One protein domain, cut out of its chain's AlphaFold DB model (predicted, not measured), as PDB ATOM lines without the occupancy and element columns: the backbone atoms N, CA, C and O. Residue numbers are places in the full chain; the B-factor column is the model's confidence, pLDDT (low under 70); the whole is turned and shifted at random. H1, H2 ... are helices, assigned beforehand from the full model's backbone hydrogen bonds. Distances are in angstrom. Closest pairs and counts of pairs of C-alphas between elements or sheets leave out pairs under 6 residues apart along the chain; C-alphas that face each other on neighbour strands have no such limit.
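AT A GLANCE: This is residues 96 to 149 of the 150 residues of the protein "Replication initiation protein" of Methylococcaceae bacterium (UniProt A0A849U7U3). Picture an open V: the long helix H4 makes one arm, the short helices H1 and H2 pack on each other nearly at right angles in the other, and the single small helix H3 lies near the bottom between H2 and H4. The two arms have no contact with each other, and residues 138 to 149, of which 138 to 147 belong to H4, stick out free. The printed part has 54 residues with four named helices in the order H1, H2, H3, H4 and no named strand, and its class is all helix. It is loose, with a radius of gyration of the C-alphas of 13.7 A, and it spans 37 by 32 by 18 A.

IN THESE COORDINATES: Start at the longest helix, H4, residues 130 to 147: find C-alpha 130 at (41.511, -39.521, -12.351), and from there the helix runs 26.2 A to C-alpha 147 at (45.725, -62.582, -23.974). Going back along the chain you meet H3, residues 120 to 123, which is 5.6 A long. Before it comes H2, residues 108 to 116, 12.1 A from first to last C-alpha. The printed part begins with H1, residues 96 to 101, 8.7 A long; look for C-alpha 96 at (19.123, -50.469, -16.978).

HOW THE PARTS SIT: Look first from H4 to H3: they are close but not clearly touching, and their closest C-alphas, those of Ile 123 and Ala 133, are 7.3 A apart. H3 and H2 are also close but not clearly touching, with the closest C-alphas, those of Ala 113 and Leu 120, 7.6 A apart. Next you find that H2 and H1 touch, with the C-alphas of Ile 98 and Val 111 closest at 6.5 A. The lines of H1 and H2 stand about perpendicular, at 81 degrees. H4 is apart from both H1 and H2, and H1 is apart from H3. Along the backbone, each O i to N i+4 pair in H1, H2 and H4 is within hydrogen-bond range. H3 is too short for such a pair, but its one O i to N i+3 pair is within range.

THE WHOLE: The two C-alphas farthest apart are those of Pro 104 and Cys 149, at 39.5 A. Without residues 138 to 149, which stand free, the body of 42 residues spans 33 by 17 by 15 A. Reading from 96 to 149 you meet no cut. The link from H2 to H3 is tight, those from H1 to H2 and from H3 to H4 are short, and no link is long. In the B-factor column the mean pLDDT of the printed part is 73.8; look for values under 70 at residues 117 to 126, 130 to 131 and 145 to 149.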
ATOM      1  N   ASP A  96      20.468 -50.838 -17.433       84.50
ATOM      2  CA  ASP A  96      19.123 -50.469 -16.978       84.50
ATOM      3  C   ASP A  96      19.069 -50.183 -15.473       84.50
ATOM      4  O   ASP A  96      18.435 -49.218 -15.042       84.50
ATOM      5  N   GLU A  97      19.763 -50.990 -14.668       84.75
ATOM      6  CA  GLU A  97      19.887 -50.791 -13.223       84.75
ATOM      7  C   GLU A  97      20.629 -49.478 -12.922       84.75
ATOM      8  O   GLU A  97      20.200 -48.694 -12.074       84.75
ATOM      9  N   ILE A  98      21.704 -49.201 -13.672       86.88
ATOM     10  CA  ILE A  98      22.508 -47.976 -13.545       86.88
ATOM     11  C   ILE A  98      21.658 -46.748 -13.885       86.88
ATOM     12  O   ILE A  98      21.644 -45.779 -13.127       86.88
ATOM     13  N   ASN A  99      20.908 -46.793 -14.988       85.88
ATOM     14  CA  ASN A  99      20.065 -45.683 -15.428       85.88
ATOM     15  C   ASN A  99      18.920 -45.392 -14.446       85.88
ATOM     16  O   ASN A  99      18.644 -44.228 -14.166       85.88
ATOM     17  N   ARG A 100      18.281 -46.425 -13.877       89.06
ATOM     18  CA  ARG A 100      17.210 -46.257 -12.872       89.06
ATOM     19  C   ARG A 100      17.694 -45.577 -11.599       89.06
ATOM     20  O   ARG A 100      16.929 -44.875 -10.947       89.06
ATOM     21  N   GLN A 101      18.946 -45.825 -11.228       86.38
ATOM     22  CA  GLN A 101      19.528 -45.315  -9.993       86.38
ATOM     23  C   GLN A 101      20.315 -44.012 -10.193       86.38
ATOM     24  O   GLN A 101      20.833 -43.473  -9.210       86.38
ATOM     25  N   ALA A 102      20.408 -43.503 -11.426       89.19
ATOM     26  CA  ALA A 102      21.101 -42.264 -11.751       89.19
ATOM     27  C   ALA A 102      20.315 -41.037 -11.270       89.19
ATOM     28  O   ALA A 102      19.126 -40.884 -11.554       89.19
ATOM     29  N   ARG A 103      20.986 -40.133 -10.549       86.31
ATOM     30  CA  ARG A 103      20.428 -38.817 -10.203       86.31
ATOM     31  C   ARG A 103      20.592 -37.847 -11.385       86.31
ATOM     32  O   ARG A 103      21.498 -38.037 -12.198       86.31
ATOM     33  N   PRO A 104      19.769 -36.785 -11.493       85.69
ATOM     34  CA  PRO A 104      19.925 -35.788 -12.552       85.69
ATOM     35  C   PRO A 104      21.348 -35.206 -12.578       85.69
ATOM     36  O   PRO A 104      21.824 -34.693 -11.569       85.69
ATOM     37  N   GLY A 105      22.030 -35.312 -13.723       84.31
ATOM     38  CA  GLY A 105      23.403 -34.824 -13.916       84.31
ATOM     39  C   GLY A 105      24.525 -35.752 -13.421       84.31
ATOM     40  O   GLY A 105      25.696 -35.412 -13.567       84.31
ATOM     41  N   GLU A 106      24.208 -36.922 -12.862       80.75
ATOM     42  CA  GLU A 106      25.207 -37.899 -12.409       80.75
ATOM     43  C   GLU A 106      25.764 -38.699 -13.604       80.75
ATOM     44  O   GLU A 106      25.018 -39.184 -14.456       80.75
ATOM     45  N   THR A 107      27.088 -38.858 -13.689       84.88
ATOM     46  CA  THR A 107      27.701 -39.707 -14.724       84.88
ATOM     47  C   THR A 107      27.556 -41.184 -14.360       84.88
ATOM     48  O   THR A 107      27.575 -41.547 -13.184       84.88
ATOM     49  N   LYS A 108      27.498 -42.078 -15.360       77.56
ATOM     50  CA  LYS A 108      27.431 -43.535 -15.122       77.56
ATOM     51  C   LYS A 108      28.542 -44.040 -14.189       77.56
ATOM     52  O   LYS A 108      28.299 -44.910 -13.362       77.56
ATOM     53  N   ALA A 109      29.745 -43.467 -14.288       76.12
ATOM     54  CA  ALA A 109      30.872 -43.809 -13.422       76.12
ATOM     55  C   ALA A 109      30.614 -43.444 -11.948       76.12
ATOM     56  O   ALA A 109      30.908 -44.246 -11.063       76.12
ATOM     57  N   ALA A 110      30.022 -42.274 -11.692       77.31
ATOM     58  CA  ALA A 110      29.655 -41.842 -10.345       77.31
ATOM     59  C   ALA A 110      28.547 -42.726  -9.742       77.31
ATOM     60  O   ALA A 110      28.647 -43.123  -8.580       77.31
ATOM     61  N   VAL A 111      27.558 -43.124 -10.554       82.12
ATOM     62  CA  VAL A 111      26.509 -44.070 -10.136       82.12
ATOM     63  C   VAL A 111      27.120 -45.413  -9.736       82.12
ATOM     64  O   VAL A 111      26.830 -45.918  -8.654       82.12
ATOM     65  N   ILE A 112      27.998 -45.982 -10.571       81.56
ATOM     66  CA  ILE A 112      28.649 -47.269 -10.286       81.56
ATOM     67  C   ILE A 112      29.448 -47.187  -8.985       81.56
ATOM     68  O   ILE A 112      29.219 -48.011  -8.106       81.56
ATOM     69  N   ALA A 113      30.309 -46.177  -8.817       80.56
ATOM     70  CA  ALA A 113      31.140 -46.025  -7.619       80.56
ATOM     71  C   ALA A 113      30.306 -45.952  -6.327       80.56
ATOM     72  O   ALA A 113      30.631 -46.595  -5.327       80.56
ATOM     73  N   ARG A 114      29.184 -45.222  -6.367       81.94
ATOM     74  CA  ARG A 114      28.244 -45.112  -5.246       81.94
ATOM     75  C   ARG A 114      27.575 -46.445  -4.907       81.94
ATOM     76  O   ARG A 114      27.386 -46.741  -3.732       81.94
ATOM     77  N   LEU A 115      27.191 -47.227  -5.915       80.81
ATOM     78  CA  LEU A 115      26.472 -48.492  -5.724       80.81
ATOM     79  C   LEU A 115      27.379 -49.660  -5.358       80.81
ATOM     80  O   LEU A 115      26.988 -50.517  -4.569       80.81
ATOM     81  N   THR A 116      28.584 -49.707  -5.917       74.56
ATOM     82  CA  THR A 116      29.549 -50.774  -5.637       74.56
ATOM     83  C   THR A 116      30.345 -50.517  -4.363       74.56
ATOM     84  O   THR A 116      31.082 -51.402  -3.931       74.56
ATOM     85  N   GLY A 117      30.211 -49.328  -3.759       68.94
ATOM     86  CA  GLY A 117      30.971 -48.931  -2.573       68.94
ATOM     87  C   GLY A 117      32.477 -48.892  -2.825       68.94
ATOM     88  O   GLY A 117      33.257 -48.947  -1.882       68.94
ATOM     89  N   THR A 118      32.891 -48.852  -4.095       65.38
ATOM     90  CA  THR A 118      34.298 -48.785  -4.477       65.38
ATOM     91  C   THR A 118      34.740 -47.342  -4.315       65.38
ATOM     92  O   THR A 118      34.309 -46.473  -5.078       65.38
ATOM     93  N   SER A 119      35.568 -47.071  -3.309       56.31
ATOM     94  CA  SER A 119      36.115 -45.735  -3.134       56.31
ATOM     95  C   SER A 119      37.127 -45.463  -4.245       56.31
ATOM     96  O   SER A 119      37.919 -46.330  -4.616       56.31
ATOM     97  N   LEU A 120      37.140 -44.239  -4.775       49.62
ATOM     98  CA  LEU A 120      38.146 -43.791  -5.749       49.62
ATOM     99  C   LEU A 120      39.581 -43.974  -5.217       49.62
ATOM    100  O   LEU A 120      40.500 -44.204  -6.004       49.62
ATOM    101  N   SER A 121      39.755 -43.947  -3.889       52.81
ATOM    102  CA  SER A 121      41.022 -44.246  -3.210       52.81
ATOM    103  C   SER A 121      41.515 -45.677  -3.425       52.81
ATOM    104  O   SER A 121      42.718 -45.901  -3.412       52.81
ATOM    105  N   ASP A 122      40.614 -46.638  -3.641       56.28
ATOM    106  CA  ASP A 122      40.968 -48.060  -3.745       56.28
ATOM    107  C   ASP A 122      41.544 -48.399  -5.130       56.28
ATOM    108  O   ASP A 122      42.195 -49.425  -5.321       56.28
ATOM    109  N   ILE A 123      41.303 -47.525  -6.115       58.16
ATOM    110  CA  ILE A 123      41.709 -47.699  -7.516       58.16
ATOM    111  C   ILE A 123      42.940 -46.840  -7.853       58.16
ATOM    112  O   ILE A 123      43.759 -47.245  -8.693       58.16
ATOM    113  N   ALA A 124      43.063 -45.661  -7.231       58.69
ATOM    114  CA  ALA A 124      44.108 -44.679  -7.507       58.69
ATOM    115  C   ALA A 124      45.415 -45.012  -6.776       58.69
ATOM    116  O   ALA A 124      45.435 -45.229  -5.565       58.69
ATOM    117  N   LYS A 125      46.540 -45.014  -7.498       68.25
ATOM    118  CA  LYS A 125      47.860 -45.014  -6.851       68.25
ATOM    119  C   LYS A 125      48.128 -43.631  -6.231       68.25
ATOM    120  O   LYS A 125      47.594 -42.640  -6.734       68.25
ATOM    121  N   PRO A 126      48.973 -43.518  -5.187       59.34
ATOM    122  CA  PRO A 126      49.346 -42.216  -4.638       59.34
ATOM    123  C   PRO A 126      49.900 -41.300  -5.742       59.34
ATOM    124  O   PRO A 126      50.865 -41.662  -6.410       59.34
ATOM    125  N   GLY A 127      49.274 -40.136  -5.944       72.31
ATOM    126  CA  GLY A 127      49.689 -39.134  -6.936       72.31
ATOM    127  C   GLY A 127      49.153 -39.315  -8.366       72.31
ATOM    128  O   GLY A 127      49.511 -38.522  -9.231       72.31
ATOM    129  N   GLU A 128      48.309 -40.315  -8.638       70.44
ATOM    130  CA  GLU A 128      47.698 -40.535  -9.962       70.44
ATOM    131  C   GLU A 128      46.425 -39.677 -10.121       70.44
ATOM    132  O   GLU A 128      45.565 -39.666  -9.236       70.44
ATOM    133  N   SER A 129      46.281 -38.948 -11.237       73.19
ATOM    134  CA  SER A 129      45.039 -38.216 -11.539       73.19
ATOM    135  C   SER A 129      43.924 -39.166 -11.999       73.19
ATOM    136  O   SER A 129      44.178 -40.291 -12.434       73.19
ATOM    137  N   PHE A 130      42.665 -38.713 -11.932       58.03
ATOM    138  CA  PHE A 130      41.511 -39.521 -12.351       58.03
ATOM    139  C   PHE A 130      41.634 -40.021 -13.800       58.03
ATOM    140  O   PHE A 130      41.410 -41.204 -14.071       58.03
ATOM    141  N   ASP A 131      42.053 -39.145 -14.715       69.50
ATOM    142  CA  ASP A 131      42.207 -39.482 -16.134       69.50
ATOM    143  C   ASP A 131      43.308 -40.529 -16.353       69.50
ATOM    144  O   ASP A 131      43.119 -41.487 -17.105       69.50
ATOM    145  N   GLN A 132      44.416 -40.415 -15.616       75.75
ATOM    146  CA  GLN A 132      45.522 -41.375 -15.665       75.75
ATOM    147  C   GLN A 132      45.090 -42.768 -15.179       75.75
ATOM    148  O   GLN A 132      45.389 -43.780 -15.823       75.75
ATOM    149  N   ALA A 133      44.318 -42.836 -14.089       73.56
ATOM    150  CA  ALA A 133      43.805 -44.098 -13.558       73.56
ATOM    151  C   ALA A 133      42.844 -44.796 -14.543       73.56
ATOM    152  O   ALA A 133      42.894 -46.022 -14.714       73.56
ATOM    153  N   LEU A 134      41.994 -44.024 -15.231       74.94
ATOM    154  CA  LEU A 134      41.057 -44.537 -16.231       74.94
ATOM    155  C   LEU A 134      41.779 -45.070 -17.477       74.94
ATOM    156  O   LEU A 134      41.438 -46.144 -17.987       74.94
ATOM    157  N   GLU A 135      42.790 -44.351 -17.965       80.81
ATOM    158  CA  GLU A 135      43.612 -44.793 -19.095       80.81
ATOM    159  C   GLU A 135      44.343 -46.097 -18.788       80.81
ATOM    160  O   GLU A 135      44.327 -47.026 -19.604       80.81
ATOM    161  N   ARG A 136      44.895 -46.223 -17.578       81.81
ATOM    162  CA  ARG A 136      45.519 -47.461 -17.112       81.81
ATOM    163  C   ARG A 136      44.534 -48.627 -17.097       81.81
ATOM    164  O   ARG A 136      44.869 -49.700 -17.603       81.81
ATOM    165  N   GLN A 137      43.322 -48.447 -16.565       75.31
ATOM    166  CA  GLN A 137      42.302 -49.504 -16.591       75.31
ATOM    167  C   GLN A 137      41.944 -49.927 -18.023       75.31
ATOM    168  O   GLN A 137      41.893 -51.123 -18.317       75.31
ATOM    169  N   ARG A 138      41.755 -48.965 -18.939       82.88
ATOM    170  CA  ARG A 138      41.484 -49.246 -20.361       82.88
ATOM    171  C   ARG A 138      42.634 -50.005 -21.026       82.88
ATOM    172  O   ARG A 138      42.389 -50.927 -21.808       82.88
ATOM    173  N   ALA A 139      43.876 -49.645 -20.711       81.88
ATOM    174  CA  ALA A 139      45.065 -50.326 -21.212       81.88
ATOM    175  C   ALA A 139      45.153 -51.774 -20.695       81.88
ATOM    176  O   ALA A 139      45.337 -52.695 -21.492       81.88
ATOM    177  N   LEU A 140      44.935 -51.996 -19.394       74.50
ATOM    178  CA  LEU A 140      44.916 -53.333 -18.786       74.50
ATOM    179  C   LEU A 140      43.820 -54.223 -19.390       74.50
ATOM    180  O   LEU A 140      44.092 -55.369 -19.749       74.50
ATOM    181  N   ALA A 141      42.610 -53.688 -19.583       77.69
ATOM    182  CA  ALA A 141      41.511 -54.413 -20.218       77.69
ATOM    183  C   ALA A 141      41.837 -54.814 -21.671       77.69
ATOM    184  O   ALA A 141      41.546 -55.938 -22.085       77.69
ATOM    185  N   LYS A 142      42.503 -53.937 -22.442       78.31
ATOM    186  CA  LYS A 142      43.003 -54.258 -23.794       78.31
ATOM    187  C   LYS A 142      44.026 -55.395 -23.780       78.31
ATOM    188  O   LYS A 142      43.972 -56.261 -24.652       78.31
ATOM    189  N   VAL A 143      44.945 -55.406 -22.813       77.19
ATOM    190  CA  VAL A 143      45.959 -56.466 -22.674       77.19
ATOM    191  C   VAL A 143      45.312 -57.800 -22.298       77.19
ATOM    192  O   VAL A 143      45.620 -58.811 -22.925       77.19
ATOM    193  N   ALA A 144      44.382 -57.808 -21.340       70.69
ATOM    194  CA  ALA A 144      43.646 -59.011 -20.949       70.69
ATOM    195  C   ALA A 144      42.847 -59.593 -22.126       70.69
ATOM    196  O   ALA A 144      42.949 -60.783 -22.412       70.69
ATOM    197  N   LYS A 145      42.140 -58.739 -22.880       69.19
ATOM    198  CA  LYS A 145      41.382 -59.158 -24.068       69.19
ATOM    199  C   LYS A 145      42.279 -59.723 -25.174       69.19
ATOM    200  O   LYS A 145      41.882 -60.667 -25.840       69.19
ATOM    201  N   ARG A 146      43.493 -59.188 -25.350       67.56
ATOM    202  CA  ARG A 146      44.487 -59.747 -26.284       67.56
ATOM    203  C   ARG A 146      45.019 -61.106 -25.832       67.56
ATOM    204  O   ARG A 146      45.189 -61.975 -26.672       67.56
ATOM    205  N   ARG A 147      45.251 -61.301 -24.531       55.50
ATOM    206  CA  ARG A 147      45.725 -62.582 -23.974       55.50
ATOM    207  C   ARG A 147      44.681 -63.698 -24.013       55.50
ATOM    208  O   ARG A 147      45.068 -64.851 -24.042       55.50
ATOM    209  N   LEU A 148      43.392 -63.360 -24.008       56.91
ATOM    210  CA  LEU A 148      42.285 -64.319 -24.126       56.91
ATOM    211  C   LEU A 148      41.987 -64.757 -25.574       56.91
ATOM    212  O   LEU A 148      41.188 -65.665 -25.770       56.91
ATOM    213  N   CYS A 149      42.583 -64.106 -26.580       51.75
ATOM    214  CA  CYS A 149      42.403 -64.427 -28.003       51.75
ATOM    215  C   CYS A 149      43.609 -65.157 -28.632       51.75
ATOM    216  O   CYS A 149      43.638 -65.311 -29.852       51.75
TER     217      CYS A 149